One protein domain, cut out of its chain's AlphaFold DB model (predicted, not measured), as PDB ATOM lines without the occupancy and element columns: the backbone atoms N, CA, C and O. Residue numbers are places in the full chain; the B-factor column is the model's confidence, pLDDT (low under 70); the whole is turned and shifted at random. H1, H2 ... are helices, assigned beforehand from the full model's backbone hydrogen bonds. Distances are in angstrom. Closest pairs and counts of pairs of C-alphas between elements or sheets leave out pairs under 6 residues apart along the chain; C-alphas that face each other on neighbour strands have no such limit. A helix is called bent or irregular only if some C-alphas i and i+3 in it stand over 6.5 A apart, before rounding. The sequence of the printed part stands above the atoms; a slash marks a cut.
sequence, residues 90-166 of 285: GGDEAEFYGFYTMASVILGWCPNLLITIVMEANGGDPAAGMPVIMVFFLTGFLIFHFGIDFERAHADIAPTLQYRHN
ATOM      1  N   GLY A  90     361.161  96.999  16.730       85.56
ATOM      2  CA  GLY A  90     360.395  96.053  15.919       85.56
ATOM      3  C   GLY A  90     360.947  94.633  16.061       85.56
ATOM      4  O   GLY A  90     362.157  94.440  16.010       85.56
ATOM      5  N   GLY A  91     360.062  93.646  16.219       85.62
ATOM      6  CA  GLY A  91     360.423  92.229  16.386       85.62
ATOM      7  C   GLY A  91     360.258  91.709  17.817       85.62
ATOM      8  O   GLY A  91     359.744  90.609  17.993       85.62
ATOM      9  N   ASP A  92     360.534  92.545  18.824       87.81
ATOM     10  CA  ASP A  92     360.525  92.151  20.247       87.81
ATOM     11  C   ASP A  92     359.390  92.815  21.046       87.81
ATOM     12  O   ASP A  92     359.439  92.969  22.268       87.81
ATOM     13  N   GLU A  93     358.317  93.222  20.362       88.94
ATOM     14  CA  GLU A  93     357.252  94.035  20.963       88.94
ATOM     15  C   GLU A  93     356.580  93.362  22.166       88.94
ATOM     16  O   GLU A  93     356.236  94.025  23.148       88.94
ATOM     17  N   ALA A  94     356.425  92.037  22.107       90.00
ATOM     18  CA  ALA A  94     355.824  91.248  23.173       90.00
ATOM     19  C   ALA A  94     356.697  91.207  24.438       90.00
ATOM     20  O   ALA A  94     356.164  91.267  25.549       90.00
ATOM     21  N   GLU A  95     358.022  91.144  24.285       92.19
ATOM     22  CA  GLU A  95     358.963  91.093  25.404       92.19
ATOM     23  C   GLU A  95     358.988  92.434  26.145       92.19
ATOM     24  O   GLU A  95     358.731  92.489  27.352       92.19
ATOM     25  N   PHE A  96     359.174  93.537  25.415       91.94
ATOM     26  CA  PHE A  96     359.183  94.877  26.004       91.94
ATOM     27  C   PHE A  96     357.835  95.248  26.631       91.94
ATOM     28  O   PHE A  96     357.799  95.831  27.719       91.94
ATOM     29  N   TYR A  97     356.713  94.887  25.999       91.88
ATOM     30  CA  TYR A  97     355.394  95.123  26.588       91.88
ATOM     31  C   TYR A  97     355.158  94.278  27.851       91.88
ATOM     32  O   TYR A  97     354.545  94.756  28.814       91.88
ATOM     33  N   GLY A  98     355.684  93.050  27.884       93.06
ATOM     34  CA  GLY A  98     355.695  92.195  29.069       93.06
ATOM     35  C   GLY A  98     356.451  92.839  30.232       93.06
ATOM     36  O   GLY A  98     355.889  92.990  31.320       93.06
ATOM     37  N   PHE A  99     357.679  93.309  29.990       93.88
ATOM     38  CA  PHE A  99     358.474  94.024  30.995       93.88
ATOM     39  C   PHE A  99     357.795  95.302  31.485       93.88
ATOM     40  O   PHE A  99     357.703  95.522  32.693       93.88
ATOM     41  N   TYR A 100     357.263  96.118  30.572       91.88
ATOM     42  CA  TYR A 100     356.516  97.327  30.919       91.88
ATOM     43  C   TYR A 100     355.332  97.021  31.839       91.88
ATOM     44  O   TYR A 100     355.121  97.702  32.843       91.88
ATOM     45  N   THR A 101     354.575  95.967  31.528       92.62
ATOM     46  CA  THR A 101     353.415  95.571  32.328       92.62
ATOM     47  C   THR A 101     353.845  95.126  33.723       92.62
ATOM     48  O   THR A 101     353.292  95.618  34.707       92.62
ATOM     49  N   MET A 102     354.872  94.277  33.834       95.31
ATOM     50  CA  MET A 102     355.394  93.828  35.131       95.31
ATOM     51  C   MET A 102     355.901  95.001  35.974       95.31
ATOM     52  O   MET A 102     355.517  95.134  37.136       95.31
ATOM     53  N   ALA A 103     356.678  95.906  35.374       92.75
ATOM     54  CA  ALA A 103     357.137  97.119  36.038       92.75
ATOM     55  C   ALA A 103     355.958  97.987  36.502       92.75
ATOM     56  O   ALA A 103     355.938  98.436  37.645       92.75
ATOM     57  N   SER A 104     354.935  98.173  35.663       90.31
ATOM     58  CA  SER A 104     353.768  98.995  36.007       90.31
ATOM     59  C   SER A 104     352.969  98.441  37.188       90.31
ATOM     60  O   SER A 104     352.473  99.213  38.005       90.31
ATOM     61  N   VAL A 105     352.883  97.115  37.322       92.88
ATOM     62  CA  VAL A 105     352.210  96.474  38.456       92.88
ATOM     63  C   VAL A 105     353.041  96.641  39.721       92.88
ATOM     64  O   VAL A 105     352.486  97.037  40.740       92.88
ATOM     65  N   ILE A 106     354.359  96.412  39.655       91.88
ATOM     66  CA  ILE A 106     355.273  96.569  40.800       91.88
ATOM     67  C   ILE A 106     355.269  98.018  41.307       91.88
ATOM     68  O   ILE A 106     355.120  98.270  42.503       91.88
ATOM     69  N   LEU A 107     355.376  98.986  40.396       91.12
ATOM     70  CA  LEU A 107     355.341 100.402  40.752       91.12
ATOM     71  C   LEU A 107     353.933 100.882  41.127       91.12
ATOM     72  O   LEU A 107     353.820 101.882  41.824       91.12
ATOM     73  N   GLY A 108     352.868 100.196  40.709       90.19
ATOM     74  CA  GLY A 108     351.489 100.611  40.972       90.19
ATOM     75  C   GLY A 108     351.081 100.531  42.446       90.19
ATOM     76  O   GLY A 108     350.296 101.357  42.907       90.19
ATOM     77  N   TRP A 109     351.621  99.574  43.208       91.81
ATOM     78  CA  TRP A 109     351.341  99.450  44.647       91.81
ATOM     79  C   TRP A 109     352.379 100.132  45.544       91.81
ATOM     80  O   TRP A 109     352.078 100.410  46.705       91.81
ATOM     81  N   CYS A 110     353.567 100.445  45.020       91.81
ATOM     82  CA  CYS A 110     354.648 101.079  45.777       91.81
ATOM     83  C   CYS A 110     354.231 102.411  46.452       91.81
ATOM     84  O   CYS A 110     354.460 102.546  47.656       91.81
ATOM     85  N   PRO A 111     353.531 103.352  45.777       90.81
ATOM     86  CA  PRO A 111     353.058 104.586  46.407       90.81
ATOM     87  C   PRO A 111     352.140 104.338  47.600       90.81
ATOM     88  O   PRO A 111     352.303 104.973  48.636       90.81
ATOM     89  N   ASN A 112     351.204 103.392  47.476       90.81
ATOM     90  CA  ASN A 112     350.251 103.089  48.541       90.81
ATOM     91  C   ASN A 112     350.962 102.558  49.786       90.81
ATOM     92  O   ASN A 112     350.676 103.024  50.884       90.81
ATOM     93  N   LEU A 113     351.935 101.655  49.622       92.88
ATOM     94  CA  LEU A 113     352.713 101.163  50.759       92.88
ATOM     95  C   LEU A 113     353.545 102.263  51.418       92.88
ATOM     96  O   LEU A 113     353.587 102.334  52.643       92.88
ATOM     97  N   LEU A 114     354.178 103.137  50.629       92.06
ATOM     98  CA  LEU A 114     354.959 104.252  51.169       92.06
ATOM     99  C   LEU A 114     354.086 105.200  52.001       92.06
ATOM    100  O   LEU A 114     354.488 105.599  53.092       92.06
ATOM    101  N   ILE A 115     352.881 105.520  51.523       91.12
ATOM    102  CA  ILE A 115     351.918 106.340  52.270       91.12
ATOM    103  C   ILE A 115     351.513 105.645  53.563       91.12
ATOM    104  O   ILE A 115     351.535 106.282  54.609       91.12
ATOM    105  N   THR A 116     351.154 104.358  53.511       91.69
ATOM    106  CA  THR A 116     350.724 103.606  54.696       91.69
ATOM    107  C   THR A 116     351.812 103.586  55.763       91.69
ATOM    108  O   THR A 116     351.524 103.897  56.914       91.69
ATOM    109  N   ILE A 117     353.062 103.313  55.383       93.00
ATOM    110  CA  ILE A 117     354.196 103.293  56.317       93.00
ATOM    111  C   ILE A 117     354.391 104.667  56.971       93.00
ATOM    112  O   ILE A 117     354.561 104.753  58.186       93.00
ATOM    113  N   VAL A 118     354.349 105.750  56.188       91.31
ATOM    114  CA  VAL A 118     354.522 107.111  56.721       91.31
ATOM    115  C   VAL A 118     353.333 107.530  57.584       91.31
ATOM    116  O   VAL A 118     353.524 108.131  58.637       91.31
ATOM    117  N   MET A 119     352.107 107.179  57.193       90.94
ATOM    118  CA  MET A 119     350.919 107.443  58.003       90.94
ATOM    119  C   MET A 119     350.984 106.710  59.344       90.94
ATOM    120  O   MET A 119     350.738 107.331  60.373       90.94
ATOM    121  N   GLU A 120     351.348 105.425  59.364       91.69
ATOM    122  CA  GLU A 120     351.489 104.656  60.607       91.69
ATOM    123  C   GLU A 120     352.604 105.214  61.503       91.69
ATOM    124  O   GLU A 120     352.402 105.369  62.708       91.69
ATOM    125  N   ALA A 121     353.743 105.603  60.919       90.31
ATOM    126  CA  ALA A 121     354.846 106.222  61.654       90.31
ATOM    127  C   ALA A 121     354.465 107.578  62.281       90.31
ATOM    128  O   ALA A 121     354.948 107.917  63.361       90.31
ATOM    129  N   ASN A 122     353.569 108.332  61.641       89.75
ATOM    130  CA  ASN A 122     353.100 109.642  62.096       89.75
ATOM    131  C   ASN A 122     351.829 109.574  62.967       89.75
ATOM    132  O   ASN A 122     351.136 110.577  63.129       89.75
ATOM    133  N   GLY A 123     351.507 108.408  63.538       85.75
ATOM    134  CA  GLY A 123     350.360 108.255  64.440       85.75
ATOM    135  C   GLY A 123     349.001 108.240  63.734       85.75
ATOM    136  O   GLY A 123     347.978 108.509  64.361       85.75
ATOM    137  N   GLY A 124     348.979 107.925  62.438       80.19
ATOM    138  CA  GLY A 124     347.770 107.792  61.630       80.19
ATOM    139  C   GLY A 124     347.280 109.086  60.978       80.19
ATOM    140  O   GLY A 124     346.178 109.082  60.433       80.19
ATOM    141  N   ASP A 125     348.058 110.174  61.011       80.00
ATOM    142  CA  ASP A 125     347.669 111.447  60.392       80.00
ATOM    143  C   ASP A 125     347.667 111.352  58.847       80.00
ATOM    144  O   ASP A 125     348.731 111.192  58.233       80.00
ATOM    145  N   PRO A 126     346.504 111.492  58.175       74.75
ATOM    146  CA  PRO A 126     346.417 111.473  56.714       74.75
ATOM    147  C   PRO A 126     347.183 112.614  56.039       74.75
ATOM    148  O   PRO A 126     347.595 112.478  54.884       74.75
ATOM    149  N   ALA A 127     347.401 113.733  56.738       78.88
ATOM    150  CA  ALA A 127     348.133 114.867  56.189       78.88
ATOM    151  C   ALA A 127     349.618 114.539  55.948       78.88
ATOM    152  O   ALA A 127     350.216 115.066  55.009       78.88
ATOM    153  N   ALA A 128     350.196 113.622  56.732       81.94
ATOM    154  CA  ALA A 128     351.590 113.199  56.597       81.94
ATOM    155  C   ALA A 128     351.848 112.345  55.339       81.94
ATOM    156  O   ALA A 128     352.967 112.319  54.829       81.94
ATOM    157  N   GLY A 129     350.820 111.677  54.806       81.06
ATOM    158  CA  GLY A 129     350.936 110.821  53.621       81.06
ATOM    159  C   GLY A 129     350.982 111.583  52.291       81.06
ATOM    160  O   GLY A 129     351.627 111.145  51.337       81.06
ATOM    161  N   MET A 130     350.334 112.748  52.214       80.75
ATOM    162  CA  MET A 130     350.217 113.526  50.972       80.75
ATOM    163  C   MET A 130     351.566 113.976  50.371       80.75
ATOM    164  O   MET A 130     351.760 113.807  49.163       80.75
ATOM    165  N   PRO A 131     352.535 114.498  51.154       85.06
ATOM    166  CA  PRO A 131     353.849 114.878  50.631       85.06
ATOM    167  C   PRO A 131     354.618 113.708  50.007       85.06
ATOM    168  O   PRO A 131     355.341 113.903  49.031       85.06
ATOM    169  N   VAL A 132     354.437 112.489  50.524       88.12
ATOM    170  CA  VAL A 132     355.131 111.280  50.049       88.12
ATOM    171  C   VAL A 132     354.778 110.987  48.594       88.12
ATOM    172  O   VAL A 132     355.659 110.722  47.776       88.12
ATOM    173  N   ILE A 133     353.496 111.113  48.245       85.94
ATOM    174  CA  ILE A 133     353.016 110.968  46.867       85.94
ATOM    175  C   ILE A 133     353.642 112.024  45.957       85.94
ATOM    176  O   ILE A 133     354.085 111.697  44.857       85.94
ATOM    177  N   MET A 134     353.704 113.280  46.409       85.81
ATOM    178  CA  MET A 134     354.292 114.359  45.611       85.81
ATOM    179  C   MET A 134     355.763 114.084  45.314       85.81
ATOM    180  O   MET A 134     356.183 114.178  44.164       85.81
ATOM    181  N   VAL A 135     356.535 113.674  46.325       88.88
ATOM    182  CA  VAL A 135     357.947 113.306  46.154       88.88
ATOM    183  C   VAL A 135     358.090 112.112  45.212       88.88
ATOM    184  O   VAL A 135     358.975 112.122  44.358       88.88
ATOM    185  N   PHE A 136     357.203 111.118  45.297       89.25
ATOM    186  CA  PHE A 136     357.208 109.970  44.390       89.25
ATOM    187  C   PHE A 136     356.992 110.389  42.926       89.25
ATOM    188  O   PHE A 136     357.781 110.023  42.052       89.25
ATOM    189  N   PHE A 137     355.975 111.214  42.649       86.38
ATOM    190  CA  PHE A 137     355.715 111.719  41.297       86.38
ATOM    191  C   PHE A 137     356.833 112.630  40.783       86.38
ATOM    192  O   PHE A 137     357.222 112.516  39.620       86.38
ATOM    193  N   LEU A 138     357.386 113.493  41.639       89.81
ATOM    194  CA  LEU A 138     358.523 114.347  41.293       89.81
ATOM    195  C   LEU A 138     359.762 113.519  40.964       89.81
ATOM    196  O   LEU A 138     360.440 113.806  39.984       89.81
ATOM    197  N   THR A 139     360.022 112.463  41.731       90.38
ATOM    198  CA  THR A 139     361.140 111.547  41.485       90.38
ATOM    199  C   THR A 139     360.964 110.834  40.146       90.38
ATOM    200  O   THR A 139     361.887 110.823  39.336       90.38
ATOM    201  N   GLY A 140     359.768 110.310  39.856       87.31
ATOM    202  CA  GLY A 140     359.466 109.700  38.558       87.31
ATOM    203  C   GLY A 140     359.623 110.675  37.387       87.31
ATOM    204  O   GLY A 140     360.204 110.325  36.359       87.31
ATOM    205  N   PHE A 141     359.172 111.922  37.554       87.56
ATOM    206  CA  PHE A 141     359.358 112.973  36.555       87.56
ATOM    207  C   PHE A 141     360.839 113.311  36.339       87.56
ATOM    208  O   PHE A 141     361.272 113.439  35.196       87.56
ATOM    209  N   LEU A 142     361.623 113.410  37.416       89.81
ATOM    210  CA  LEU A 142     363.051 113.712  37.363       89.81
ATOM    211  C   LEU A 142     363.827 112.604  36.641       89.81
ATOM    212  O   LEU A 142     364.607 112.889  35.735       89.81
ATOM    213  N   ILE A 143     363.552 111.342  36.984       89.19
ATOM    214  CA  ILE A 143     364.153 110.173  36.328       89.19
ATOM    215  C   ILE A 143     363.845 110.185  34.832       89.19
ATOM    216  O   ILE A 143     364.738 109.966  34.020       89.19
ATOM    217  N   PHE A 144     362.605 110.479  34.445       85.12
ATOM    218  CA  PHE A 144     362.239 110.550  33.034       85.12
ATOM    219  C   PHE A 144     362.914 111.727  32.317       85.12
ATOM    220  O   PHE A 144     363.371 111.580  31.188       85.12
ATOM    221  N   HIS A 145     362.966 112.899  32.955       84.88
ATOM    222  CA  HIS A 145     363.520 114.108  32.350       84.88
ATOM    223  C   HIS A 145     365.030 114.010  32.119       84.88
ATOM    224  O   HIS A 145     365.505 114.456  31.079       84.88
ATOM    225  N   PHE A 146     365.767 113.429  33.069       86.94
ATOM    226  CA  PHE A 146     367.225 113.319  32.999       86.94
ATOM    227  C   PHE A 146     367.718 111.992  32.417       86.94
ATOM    228  O   PHE A 146     368.808 111.946  31.856       86.94
ATOM    229  N   GLY A 147     366.951 110.911  32.562       80.56
ATOM    230  CA  GLY A 147     367.386 109.564  32.191       80.56
ATOM    231  C   GLY A 147     367.071 109.150  30.756       80.56
ATOM    232  O   GLY A 147     367.630 108.158  30.296       80.56
ATOM    233  N   ILE A 148     366.184 109.860  30.046       83.62
ATOM    234  CA  ILE A 148     365.717 109.435  28.719       83.62
ATOM    235  C   ILE A 148     366.198 110.395  27.632       83.62
ATOM    236  O   ILE A 148     365.681 111.503  27.480       83.62
ATOM    237  N   ASP A 149     367.140 109.910  26.826       85.19
ATOM    238  CA  ASP A 149     367.530 110.524  25.561       85.19
ATOM    239  C   ASP A 149     366.669 109.953  24.425       85.19
ATOM    240  O   ASP A 149     366.877 108.839  23.935       85.19
ATOM    241  N   PHE A 150     365.659 110.722  24.030       81.56
ATOM    242  CA  PHE A 150     364.745 110.331  22.963       81.56
ATOM    243  C   PHE A 150     365.383 110.355  21.579       81.56
ATOM    244  O   PHE A 150     364.963 109.582  20.720       81.56
ATOM    245  N   GLU A 151     366.362 111.228  21.351       83.44
ATOM    246  CA  GLU A 151     367.007 111.369  20.046       83.44
ATOM    247  C   GLU A 151     367.788 110.091  19.737       83.44
ATOM    248  O   GLU A 151     367.615 109.465  18.688       83.44
ATOM    249  N   ARG A 152     368.556 109.635  20.731       84.75
ATOM    250  CA  ARG A 152     369.292 108.377  20.660       84.75
ATOM    251  C   ARG A 152     368.364 107.171  20.554       84.75
ATOM    252  O   ARG A 152     368.584 106.312  19.707       84.75
ATOM    253  N   ALA A 153     367.297 107.133  21.352       84.31
ATOM    254  CA  ALA A 153     366.344 106.029  21.298       84.31
ATOM    255  C   ALA A 153     365.692 105.901  19.910       84.31
ATOM    256  O   ALA A 153     365.575 104.800  19.381       84.31
ATOM    257  N   HIS A 154     365.305 107.014  19.280       85.38
ATOM    258  CA  HIS A 154     364.739 106.978  17.932       85.38
ATOM    259  C   HIS A 154     365.751 106.525  16.872       85.38
ATOM    260  O   HIS A 154     365.372 105.763  15.980       85.38
ATOM    261  N   ALA A 155     367.016 106.941  16.987       87.69
ATOM    262  CA  ALA A 155     368.083 106.501  16.092       87.69
ATOM    263  C   ALA A 155     368.325 104.982  16.180       87.69
ATOM    264  O   ALA A 155     368.433 104.321  15.148       87.69
ATOM    265  N   ASP A 156     368.325 104.427  17.394       87.00
ATOM    266  CA  ASP A 156     368.558 102.998  17.634       87.00
ATOM    267  C   ASP A 156     367.377 102.128  17.158       87.00
ATOM    268  O   ASP A 156     367.564 101.007  16.681       87.00
ATOM    269  N   ILE A 157     366.146 102.648  17.230       88.12
ATOM    270  CA  ILE A 157     364.933 101.913  16.839       88.12
ATOM    271  C   ILE A 157     364.701 101.943  15.328       88.12
ATOM    272  O   ILE A 157     364.221 100.950  14.779       88.12
ATOM    273  N   ALA A 158     365.042 103.042  14.642       85.75
ATOM    274  CA  ALA A 158     364.827 103.226  13.204       85.75
ATOM    275  C   ALA A 158     365.180 101.999  12.325       85.75
ATOM    276  O   ALA A 158     364.330 101.608  11.518       85.75
ATOM    277  N   PRO A 159     366.343 101.330  12.482       86.69
ATOM    278  CA  PRO A 159     366.687 100.150  11.681       86.69
ATOM    279  C   PRO A 159     365.857  98.897  12.010       86.69
ATOM    280  O   PRO A 159     365.766  97.987  11.186       86.69
ATOM    281  N   THR A 160     365.237  98.825  13.190       85.62
ATOM    282  CA  THR A 160     364.449  97.658  13.630       85.62
ATOM    283  C   THR A 160     362.983  97.730  13.208       85.62
ATOM    284  O   THR A 160     362.287  96.716  13.197       85.62
ATOM    285  N   LEU A 161     362.496  98.908  12.803       82.50
ATOM    286  CA  LEU A 161     361.088  99.120  12.449       82.50
ATOM    287  C   LEU A 161     360.615  98.253  11.276       82.50
ATOM    288  O   LEU A 161     359.431  97.941  11.193       82.50
ATOM    289  N   GLN A 162     361.524  97.819  10.403       80.81
ATOM    290  CA  GLN A 162     361.223  96.897   9.301       80.81
ATOM    291  C   GLN A 162     360.729  95.517   9.767       80.81
ATOM    292  O   GLN A 162     360.011  94.845   9.032       80.81
ATOM    293  N   TYR A 163     361.085  95.104  10.989       79.69
ATOM    294  CA  TYR A 163     360.652  93.837  11.582       79.69
ATOM    295  C   TYR A 163     359.306  93.947  12.305       79.69
ATOM    296  O   TYR A 163     358.756  92.930  12.733       79.69
ATOM    297  N   ARG A 164     358.745  95.161  12.443       81.56
ATOM    298  CA  ARG A 164     357.389  95.341  12.966       81.56
ATOM    299  C   ARG A 164     356.422  94.626  12.033       81.56
ATOM    300  O   ARG A 164     356.416  94.853  10.823       81.56
ATOM    301  N   HIS A 165     355.610  93.740  12.597       69.50
ATOM    302  CA  HIS A 165     354.666  92.958  11.817       69.50
ATOM    303  C   HIS A 165     353.600  93.899  11.232       69.50
ATOM    304  O   HIS A 165     352.674  94.326  11.920       69.50
ATOM    305  N   ASN A 166     353.768  94.285   9.967       64.50
ATOM    306  CA  ASN A 166     352.826  95.147   9.265       64.50
ATOM    307  C   ASN A 166     351.573  94.339   8.917       64.50
ATOM    308  O   ASN A 166     351.486  93.717   7.858       64.50
TER     309      ASN A 166
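What this domain is: This is residues 90 to 166 of the 285 residues of the protein "Hypothetical protein" of Florenciella parvula (UniProt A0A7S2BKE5). Three helices trace a long, narrow triangle with an empty middle: H1 runs nearly straight along one side, H2 folds back from its far end in a V, and H3 turns across the open end toward the first residues. H1b and the first part of H2 meet in a helical hairpin, and the rest of the frame has few contacts. The printed part has 77 residues with three named helices, in the order H1, H2, H3, and no named strand; its class is all helix. It is extended, with a radius of gyration of the C-alphas of 18.4 A and spans of 57 by 24 by 14 A.

Where its parts are: Find C-alpha 93 at (357.252, 94.035, 20.963), where H1, residues 93 to 121, begins. By its hydrogen bonds it was assigned as one helix, but it is bent: C-alphas 108 and 111 are 6.9 A apart. Its arms are H1a, residues 93 to 108, 21.8 A long, and H1b, residues 111 to 121, 15.4 A long. From C-alpha 126 at (346.417, 111.473, 56.714), H2 runs 32.3 A to residue 147. H3, residues 150 to 163, runs 20.5 A to C-alpha 163 at (360.652, 93.837, 11.582). H2 and H3 are only just irregular: C-alphas 128 and 131 are 6.6 A apart, and C-alphas 156 and 159 are 6.9 A apart.

How they stand to each other: Look at Ile 115 and Gly 129: their C-alphas, 4.8 A apart, are the closest of H1b and H2, which touch. H2 does so with residues 126 to 136 alone. The two run opposite ways at a steep tilt of 40 degrees. H1a and H3 touch no helix. Every O i to N i+4 pair is within hydrogen-bond range in H1a and H1b, against 14 of 18 in H2 and 6 of 10 in H3.

The domain as a whole: The C-alphas of Gly 123 and Gln 162 are the two farthest apart, 57.3 A. The first and last printed C-alphas, of Gly 90 and Asn 166, are 10.1 A apart. Both links are tight, and the printed part has no cut. Residues 94 to 109 and 138 to 156 stand free. Mean pLDDT of the printed part is 87.0; residues 165 to 166 are under 70.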